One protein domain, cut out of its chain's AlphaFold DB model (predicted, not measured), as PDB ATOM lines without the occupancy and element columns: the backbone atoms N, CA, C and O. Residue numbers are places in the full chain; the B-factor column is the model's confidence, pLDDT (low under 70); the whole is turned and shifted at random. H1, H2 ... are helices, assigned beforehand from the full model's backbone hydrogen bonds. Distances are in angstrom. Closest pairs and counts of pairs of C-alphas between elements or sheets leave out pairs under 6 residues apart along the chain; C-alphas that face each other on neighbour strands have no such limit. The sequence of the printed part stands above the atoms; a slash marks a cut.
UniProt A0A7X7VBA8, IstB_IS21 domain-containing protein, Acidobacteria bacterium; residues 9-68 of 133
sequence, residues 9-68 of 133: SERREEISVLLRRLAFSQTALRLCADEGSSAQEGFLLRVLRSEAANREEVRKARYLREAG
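Overview. This is residues 9 to 68 of the 133 residues of the protein "IstB_IS21 domain-containing protein" of Acidobacteria bacterium (UniProt A0A7X7VBA8). One long, straight helix, H3, has a shorter helix, H1, packed side by side with part of it, and a still shorter helix, H2, near its beginning. The last part of H3 sticks out beyond this small body as an arm, with residues 56 to 68 standing free and making much of the length. The printed part has 60 residues with three named helices, in the order H1, H2, H3, and no named strand; the class is all helix. The whole is loose, with a radius of gyration of the C-alphas of 14.2 A and spans of 49 by 19 by 15 A.

Arrangement. H3, residues 38 to 66, touches H1, residues 9 to 21, with residues 41 to 52 alone. The closest C-alphas of the two are those of Ile 15 and Leu 45, 5.9 A apart. H1 and H3 run the same way at a shallow tilt of 29 degrees. H2, residues 27 to 34, forms a helical hairpin with H1, at a shallow tilt of 12 degrees, opposite ways. They only just touch, with 3 pairs of C-alphas within 8 A, and H1 does so with residues 12 to 16 alone; the closest C-alphas are those of Ser 16 and Leu 29, 6.6 A apart. H2 and H3 are close but not clearly touching, with the C-alphas of Cys 32 and Glu 41 closest, at 6.5 A. In H1, H2 and H3 every O i to N i+4 pair is within hydrogen-bond range.

Along the chain. H3 measures 41.8 A from C-alpha 38 at (128.639, 138.302, 156.522) to C-alpha 66 at (169.716, 145.948, 158.402). H1 begins with C-alpha 9 at (132.891, 128.480, 155.417) and is 18.7 A long from first to last C-alpha; H2 is 10.7 A long.

Size, cuts and confidence. The two C-alphas farthest apart are those of Asp 34 and Gly 68, at 48.8 A. Without the stretch that stands free, the body spans 28 by 19 by 15 A. The links H1 to H2 and H2 to H3 are tight, and the printed part has no cut. The mean pLDDT of the printed part is 90.0, and no printed residue is under 70.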
ATOM      1  N   SER A   9     131.930 129.496 154.991       82.56
ATOM      2  CA  SER A   9     132.891 128.480 155.417       82.56
ATOM      3  C   SER A   9     134.297 128.812 154.911       82.56
ATOM      4  O   SER A   9     135.226 128.902 155.708       82.56
ATOM      5  N   GLU A  10     134.435 129.128 153.619       85.50
ATOM      6  CA  GLU A  10     135.715 129.513 153.006       85.50
ATOM      7  C   GLU A  10     136.295 130.787 153.628       85.50
ATOM      8  O   GLU A  10     137.480 130.848 153.955       85.50
ATOM      9  N   ARG A  11     135.455 131.807 153.862       86.25
ATOM     10  CA  ARG A  11     135.912 133.051 154.507       86.25
ATOM     11  C   ARG A  11     136.416 132.813 155.924       86.25
ATOM     12  O   ARG A  11     137.381 133.448 156.338       86.25
ATOM     13  N   ARG A  12     135.747 131.944 156.679       87.31
ATOM     14  CA  ARG A  12     136.127 131.618 158.058       87.31
ATOM     15  C   ARG A  12     137.443 130.851 158.102       87.31
ATOM     16  O   ARG A  12     138.278 131.168 158.947       87.31
ATOM     17  N   GLU A  13     137.656 129.927 157.169       90.75
ATOM     18  CA  GLU A  13     138.937 129.230 157.035       90.75
ATOM     19  C   GLU A  13     140.067 130.219 156.730       90.75
ATOM     20  O   GLU A  13     141.095 130.240 157.410       90.75
ATOM     21  N   GLU A  14     139.843 131.135 155.787       91.94
ATOM     22  CA  GLU A  14     140.836 132.152 155.453       91.94
ATOM     23  C   GLU A  14     141.145 133.088 156.637       91.94
ATOM     24  O   GLU A  14     142.311 133.378 156.922       91.94
ATOM     25  N   ILE A  15     140.117 133.526 157.373       91.81
ATOM     26  CA  ILE A  15     140.290 134.309 158.603       91.81
ATOM     27  C   ILE A  15     141.117 133.513 159.622       91.81
ATOM     28  O   ILE A  15     142.034 134.078 160.217       91.81
ATOM     29  N   SER A  16     140.857 132.212 159.802       93.38
ATOM     30  CA  SER A  16     141.623 131.365 160.727       93.38
ATOM     31  C   SER A  16     143.111 131.340 160.383       93.38
ATOM     32  O   SER A  16     143.957 131.581 161.254       93.38
ATOM     33  N   VAL A  17     143.433 131.109 159.106       94.50
ATOM     34  CA  VAL A  17     144.809 131.081 158.594       94.50
ATOM     35  C   VAL A  17     145.507 132.421 158.823       94.50
ATOM     36  O   VAL A  17     146.632 132.453 159.334       94.50
ATOM     37  N   LEU A  18     144.843 133.538 158.508       94.12
ATOM     38  CA  LEU A  18     145.409 134.873 158.706       94.12
ATOM     39  C   LEU A  18     145.627 135.200 160.186       94.12
ATOM     40  O   LEU A  18     146.674 135.746 160.531       94.12
ATOM     41  N   LEU A  19     144.700 134.824 161.070       93.75
ATOM     42  CA  LEU A  19     144.864 135.005 162.515       93.75
ATOM     43  C   LEU A  19     146.093 134.244 163.032       93.75
ATOM     44  O   LEU A  19     146.902 134.831 163.747       93.75
ATOM     45  N   ARG A  20     146.301 132.983 162.612       92.19
ATOM     46  CA  ARG A  20     147.508 132.211 162.981       92.19
ATOM     47  C   ARG A  20     148.780 132.888 162.473       92.19
ATOM     48  O   ARG A  20     149.723 133.074 163.238       92.19
ATOM     49  N   ARG A  21     148.794 133.314 161.206       92.19
ATOM     50  CA  ARG A  21     149.939 134.004 160.586       92.19
ATOM     51  C   ARG A  21     150.276 135.328 161.278       92.19
ATOM     52  O   ARG A  21     151.441 135.716 161.332       92.19
ATOM     53  N   LEU A  22     149.270 136.017 161.812       91.88
ATOM     54  CA  LEU A  22     149.424 137.275 162.540       91.88
ATOM     55  C   LEU A  22     149.649 137.093 164.051       91.88
ATOM     56  O   LEU A  22     149.804 138.101 164.744       91.88
ATOM     57  N   ALA A  23     149.722 135.848 164.539       90.12
ATOM     58  CA  ALA A  23     149.815 135.484 165.956       90.12
ATOM     59  C   ALA A  23     148.649 136.016 166.816       90.12
ATOM     60  O   ALA A  23     148.819 136.337 167.990       90.12
ATOM     61  N   PHE A  24     147.453 136.107 166.234       90.00
ATOM     62  CA  PHE A  24     146.219 136.410 166.956       90.00
ATOM     63  C   PHE A  24     145.549 135.141 167.488       90.00
ATOM     64  O   PHE A  24     145.656 134.055 166.911       90.00
ATOM     65  N   SER A  25     144.791 135.295 168.576       89.69
ATOM     66  CA  SER A  25     143.951 134.221 169.099       89.69
ATOM     67  C   SER A  25     142.805 133.888 168.136       89.69
ATOM     68  O   SER A  25     142.273 134.743 167.427       89.69
ATOM     69  N   GLN A  26     142.373 132.624 168.145       88.75
ATOM     70  CA  GLN A  26     141.216 132.168 167.361       88.75
ATOM     71  C   GLN A  26     139.871 132.580 167.987       88.75
ATOM     72  O   GLN A  26     138.811 132.303 167.431       88.75
ATOM     73  N   THR A  27     139.892 133.278 169.126       89.31
ATOM     74  CA  THR A  27     138.690 133.790 169.796       89.31
ATOM     75  C   THR A  27     137.897 134.727 168.886       89.31
ATOM     76  O   THR A  27     136.674 134.649 168.851       89.31
ATOM     77  N   ALA A  28     138.580 135.543 168.074       84.31
ATOM     78  CA  ALA A  28     137.932 136.429 167.105       84.31
ATOM     79  C   ALA A  28     137.112 135.663 166.048       84.31
ATOM     80  O   ALA A  28     136.056 136.131 165.626       84.31
ATOM     81  N   LEU A  29     137.565 134.469 165.651       87.69
ATOM     82  CA  LEU A  29     136.839 133.617 164.710       87.69
ATOM     83  C   LEU A  29     135.580 133.016 165.346       87.69
ATOM     84  O   LEU A  29     134.548 132.962 164.684       87.69
ATOM     85  N   ARG A  30     135.645 132.619 166.627       86.75
ATOM     86  CA  ARG A  30     134.474 132.140 167.384       86.75
ATOM     87  C   ARG A  30     133.401 133.222 167.495       86.75
ATOM     88  O   ARG A  30     132.266 132.976 167.123       86.75
ATOM     89  N   LEU A  31     133.787 134.447 167.856       87.06
ATOM     90  CA  LEU A  31     132.866 135.592 167.896       87.06
ATOM     91  C   LEU A  31     132.221 135.865 166.527       87.06
ATOM     92  O   LEU A  31     131.027 136.137 166.434       87.06
ATOM     93  N   CYS A  32     132.983 135.732 165.436       84.31
ATOM     94  CA  CYS A  32     132.423 135.834 164.086       84.31
ATOM     95  C   CYS A  32     131.483 134.670 163.734       84.31
ATOM     96  O   CYS A  32     130.573 134.845 162.922       84.31
ATOM     97  N   ALA A  33     131.711 133.483 164.301       83.06
ATOM     98  CA  ALA A  33     130.869 132.316 164.087       83.06
ATOM     99  C   ALA A  33     129.514 132.454 164.790       83.06
ATOM    100  O   ALA A  33     128.498 132.157 164.157       83.06
ATOM    101  N   ASP A  34     129.543 132.951 166.027       85.81
ATOM    102  CA  ASP A  34     128.402 133.038 166.938       85.81
ATOM    103  C   ASP A  34     127.529 134.277 166.657       85.81
ATOM    104  O   ASP A  34     126.309 134.169 166.551       85.81
ATOM    105  N   GLU A  35     128.144 135.450 166.464       86.50
ATOM    106  CA  GLU A  35     127.438 136.744 166.382       86.50
ATOM    107  C   GLU A  35     127.691 137.498 165.065       86.50
ATOM    108  O   GLU A  35     127.036 138.495 164.751       86.50
ATOM    109  N   GLY A  36     128.652 137.040 164.262       81.00
ATOM    110  CA  GLY A  36     129.111 137.762 163.082       81.00
ATOM    111  C   GLY A  36     128.118 137.740 161.919       81.00
ATOM    112  O   GLY A  36     127.661 136.693 161.453       81.00
ATOM    113  N   SER A  37     127.863 138.912 161.346       85.94
ATOM    114  CA  SER A  37     127.238 139.060 160.032       85.94
ATOM    115  C   SER A  37     128.255 138.836 158.903       85.94
ATOM    116  O   SER A  37     129.451 139.098 159.039       85.94
ATOM    117  N   SER A  38     127.779 138.442 157.715       83.62
ATOM    118  CA  SER A  38     128.639 138.302 156.522       83.62
ATOM    119  C   SER A  38     129.381 139.605 156.161       83.62
ATOM    120  O   SER A  38     130.454 139.564 155.558       83.62
ATOM    121  N   ALA A  39     128.821 140.775 156.494       86.19
ATOM    122  CA  ALA A  39     129.477 142.061 156.261       86.19
ATOM    123  C   ALA A  39     130.657 142.286 157.222       86.19
ATOM    124  O   ALA A  39     131.711 142.747 156.779       86.19
ATOM    125  N   GLN A  40     130.503 141.911 158.497       88.81
ATOM    126  CA  GLN A  40     131.562 141.984 159.508       88.81
ATOM    127  C   GLN A  40     132.694 140.995 159.208       88.81
ATOM    128  O   GLN A  40     133.851 141.401 159.214       88.81
ATOM    129  N   GLU A  41     132.377 139.750 158.828       88.31
ATOM    130  CA  GLU A  41     133.379 138.769 158.374       88.31
ATOM    131  C   GLU A  41     134.178 139.306 157.177       88.31
ATOM    132  O   GLU A  41     135.406 139.238 157.142       88.31
ATOM    133  N   GLY A  42     133.489 139.908 156.202       88.56
ATOM    134  CA  GLY A  42     134.137 140.505 155.038       88.56
ATOM    135  C   GLY A  42     134.992 141.732 155.373       88.56
ATOM    136  O   GLY A  42     135.989 141.976 154.696       88.56
ATOM    137  N   PHE A  43     134.618 142.520 156.384       90.62
ATOM    138  CA  PHE A  43     135.435 143.634 156.866       90.62
ATOM    139  C   PHE A  43     136.678 143.129 157.603       90.62
ATOM    140  O   PHE A  43     137.785 143.530 157.248       90.62
ATOM    141  N   LEU A  44     136.509 142.198 158.545       91.25
ATOM    142  CA  LEU A  44     137.607 141.587 159.290       91.25
ATOM    143  C   LEU A  44     138.629 140.947 158.349       91.25
ATOM    144  O   LEU A  44     139.825 141.185 158.486       91.25
ATOM    145  N   LEU A  45     138.164 140.208 157.340       92.62
ATOM    146  CA  LEU A  45     139.043 139.600 156.348       92.62
ATOM    147  C   LEU A  45     139.893 140.645 155.605       92.62
ATOM    148  O   LEU A  45     141.091 140.442 155.414       92.62
ATOM    149  N   ARG A  46     139.306 141.788 155.215       94.31
ATOM    150  CA  ARG A  46     140.066 142.884 154.587       94.31
ATOM    151  C   ARG A  46     141.120 143.459 155.528       94.31
ATOM    152  O   ARG A  46     142.247 143.677 155.091       94.31
ATOM    153  N   VAL A  47     140.769 143.674 156.796       94.94
ATOM    154  CA  VAL A  47     141.699 144.183 157.816       94.94
ATOM    155  C   VAL A  47     142.878 143.225 157.995       94.94
ATOM    156  O   VAL A  47     144.025 143.647 157.881       94.94
ATOM    157  N   LEU A  48     142.610 141.931 158.188       94.94
ATOM    158  CA  LEU A  48     143.653 140.922 158.392       94.94
ATOM    159  C   LEU A  48     144.574 140.780 157.172       94.94
ATOM    160  O   LEU A  48     145.788 140.670 157.332       94.94
ATOM    161  N   ARG A  49     144.025 140.825 155.950       95.56
ATOM    162  CA  ARG A  49     144.832 140.815 154.718       95.56
ATOM    163  C   ARG A  49     145.744 142.038 154.629       95.56
ATOM    164  O   ARG A  49     146.928 141.890 154.338       95.56
ATOM    165  N   SER A  50     145.201 143.225 154.900       95.94
ATOM    166  CA  SER A  50     145.970 144.473 154.863       95.94
ATOM    167  C   SER A  50     147.092 144.479 155.901       95.94
ATOM    168  O   SER A  50     148.213 144.869 155.590       95.94
ATOM    169  N   GLU A  51     146.814 144.011 157.116       95.50
ATOM    170  CA  GLU A  51     147.812 143.934 158.184       95.50
ATOM    171  C   GLU A  51     148.911 142.910 157.866       95.50
ATOM    172  O   GLU A  51     150.095 143.183 158.065       95.50
ATOM    173  N   ALA A  52     148.552 141.746 157.311       95.12
ATOM    174  CA  ALA A  52     149.530 140.746 156.882       95.12
ATOM    175  C   ALA A  52     150.478 141.290 155.804       95.12
ATOM    176  O   ALA A  52     151.690 141.111 155.922       95.12
ATOM    177  N   ALA A  53     149.940 141.997 154.805       95.50
ATOM    178  CA  ALA A  53     150.739 142.649 153.771       95.50
ATOM    179  C   ALA A  53     151.650 143.740 154.360       95.50
ATOM    180  O   ALA A  53     152.843 143.774 154.070       95.50
ATOM    181  N   ASN A  54     151.123 144.584 155.253       95.56
ATOM    182  CA  ASN A  54     151.901 145.636 155.907       95.56
ATOM    183  C   ASN A  54     153.087 145.067 156.704       95.56
ATOM    184  O   ASN A  54     154.210 145.552 156.585       95.56
ATOM    185  N   ARG A  55     152.881 143.984 157.469       94.75
ATOM    186  CA  ARG A  55     153.975 143.323 158.200       94.75
ATOM    187  C   ARG A  55     155.049 142.762 157.274       94.75
ATOM    188  O   ARG A  55     156.219 142.776 157.649       94.75
ATOM    189  N   GLU A  56     154.682 142.249 156.104       95.06
ATOM    190  CA  GLU A  56     155.662 141.787 155.117       95.06
ATOM    191  C   GLU A  56     156.486 142.934 154.554       95.06
ATOM    192  O   GLU A  56     157.711 142.829 154.530       95.06
ATOM    193  N   GLU A  57     155.849 144.037 154.177       94.56
ATOM    194  CA  GLU A  57     156.557 145.210 153.666       94.56
ATOM    195  C   GLU A  57     157.483 145.820 154.721       94.56
ATOM    196  O   GLU A  57     158.659 146.065 154.449       94.56
ATOM    197  N   VAL A  58     157.017 145.953 155.967       95.06
ATOM    198  CA  VAL A  58     157.855 146.425 157.080       95.06
ATOM    199  C   VAL A  58     159.028 145.477 157.334       95.06
ATOM    200  O   VAL A  58     160.152 145.937 157.539       95.06
ATOM    201  N   ARG A  59     158.809 144.154 157.294       93.75
ATOM    202  CA  ARG A  59     159.887 143.159 157.442       93.75
ATOM    203  C   ARG A  59     160.916 143.271 156.323       93.75
ATOM    204  O   ARG A  59     162.104 143.311 156.625       93.75
ATOM    205  N   LYS A  60     160.482 143.359 155.062       92.50
ATOM    206  CA  LYS A  60     161.373 143.535 153.904       92.50
ATOM    207  C   LYS A  60     162.176 144.825 154.025       92.50
ATOM    208  O   LYS A  60     163.395 144.785 153.920       92.50
ATOM    209  N   ALA A  61     161.520 145.949 154.308       90.44
ATOM    210  CA  ALA A  61     162.181 147.241 154.463       90.44
ATOM    211  C   ALA A  61     163.198 147.233 155.613       90.44
ATOM    212  O   ALA A  61     164.299 147.766 155.470       90.44
ATOM    213  N   ARG A  62     162.857 146.594 156.740       93.88
ATOM    214  CA  ARG A  62     163.785 146.409 157.857       93.88
ATOM    215  C   ARG A  62     164.982 145.559 157.446       93.88
ATOM    216  O   ARG A  62     166.098 145.997 157.671       93.88
ATOM    217  N   TYR A  63     164.772 144.408 156.808       91.88
ATOM    218  CA  TYR A  63     165.876 143.562 156.345       91.88
ATOM    219  C   TYR A  63     166.761 144.261 155.318       91.88
ATOM    220  O   TYR A  63     167.974 144.139 155.399       91.88
ATOM    221  N   LEU A  64     166.191 145.039 154.397       85.44
ATOM    222  CA  LEU A  64     166.974 145.842 153.457       85.44
ATOM    223  C   LEU A  64     167.833 146.889 154.178       85.44
ATOM    224  O   LEU A  64     168.985 147.094 153.806       85.44
ATOM    225  N   ARG A  65     167.290 147.524 155.222       84.00
ATOM    226  CA  ARG A  65     168.020 148.494 156.048       84.00
ATOM    227  C   ARG A  65     169.117 147.827 156.883       84.00
ATOM    228  O   ARG A  65     170.227 148.341 156.936       84.00
ATOM    229  N   GLU A  66     168.807 146.703 157.526       88.31
ATOM    230  CA  GLU A  66     169.716 145.948 158.402       88.31
ATOM    231  C   GLU A  66     170.813 145.215 157.632       88.31
ATOM    232  O   GLU A  66     171.928 145.107 158.129       88.31
ATOM    233  N   ALA A  67     170.533 144.754 156.412       85.50
ATOM    234  CA  ALA A  67     171.530 144.121 155.555       85.50
ATOM    235  C   ALA A  67     172.693 145.062 155.215       85.50
ATOM    236  O   ALA A  67     173.732 144.590 154.758       85.50
ATOM    237  N   GLY A  68     172.523 146.378 155.421       78.19
ATOM    238  CA  GLY A  68     173.593 147.356 155.261       78.19
ATOM    239  C   GLY A  68     174.222 147.289 153.876       78.19
ATOM    240  O   GLY A  68     175.427 147.508 153.750       78.19
TER     241      GLY A  68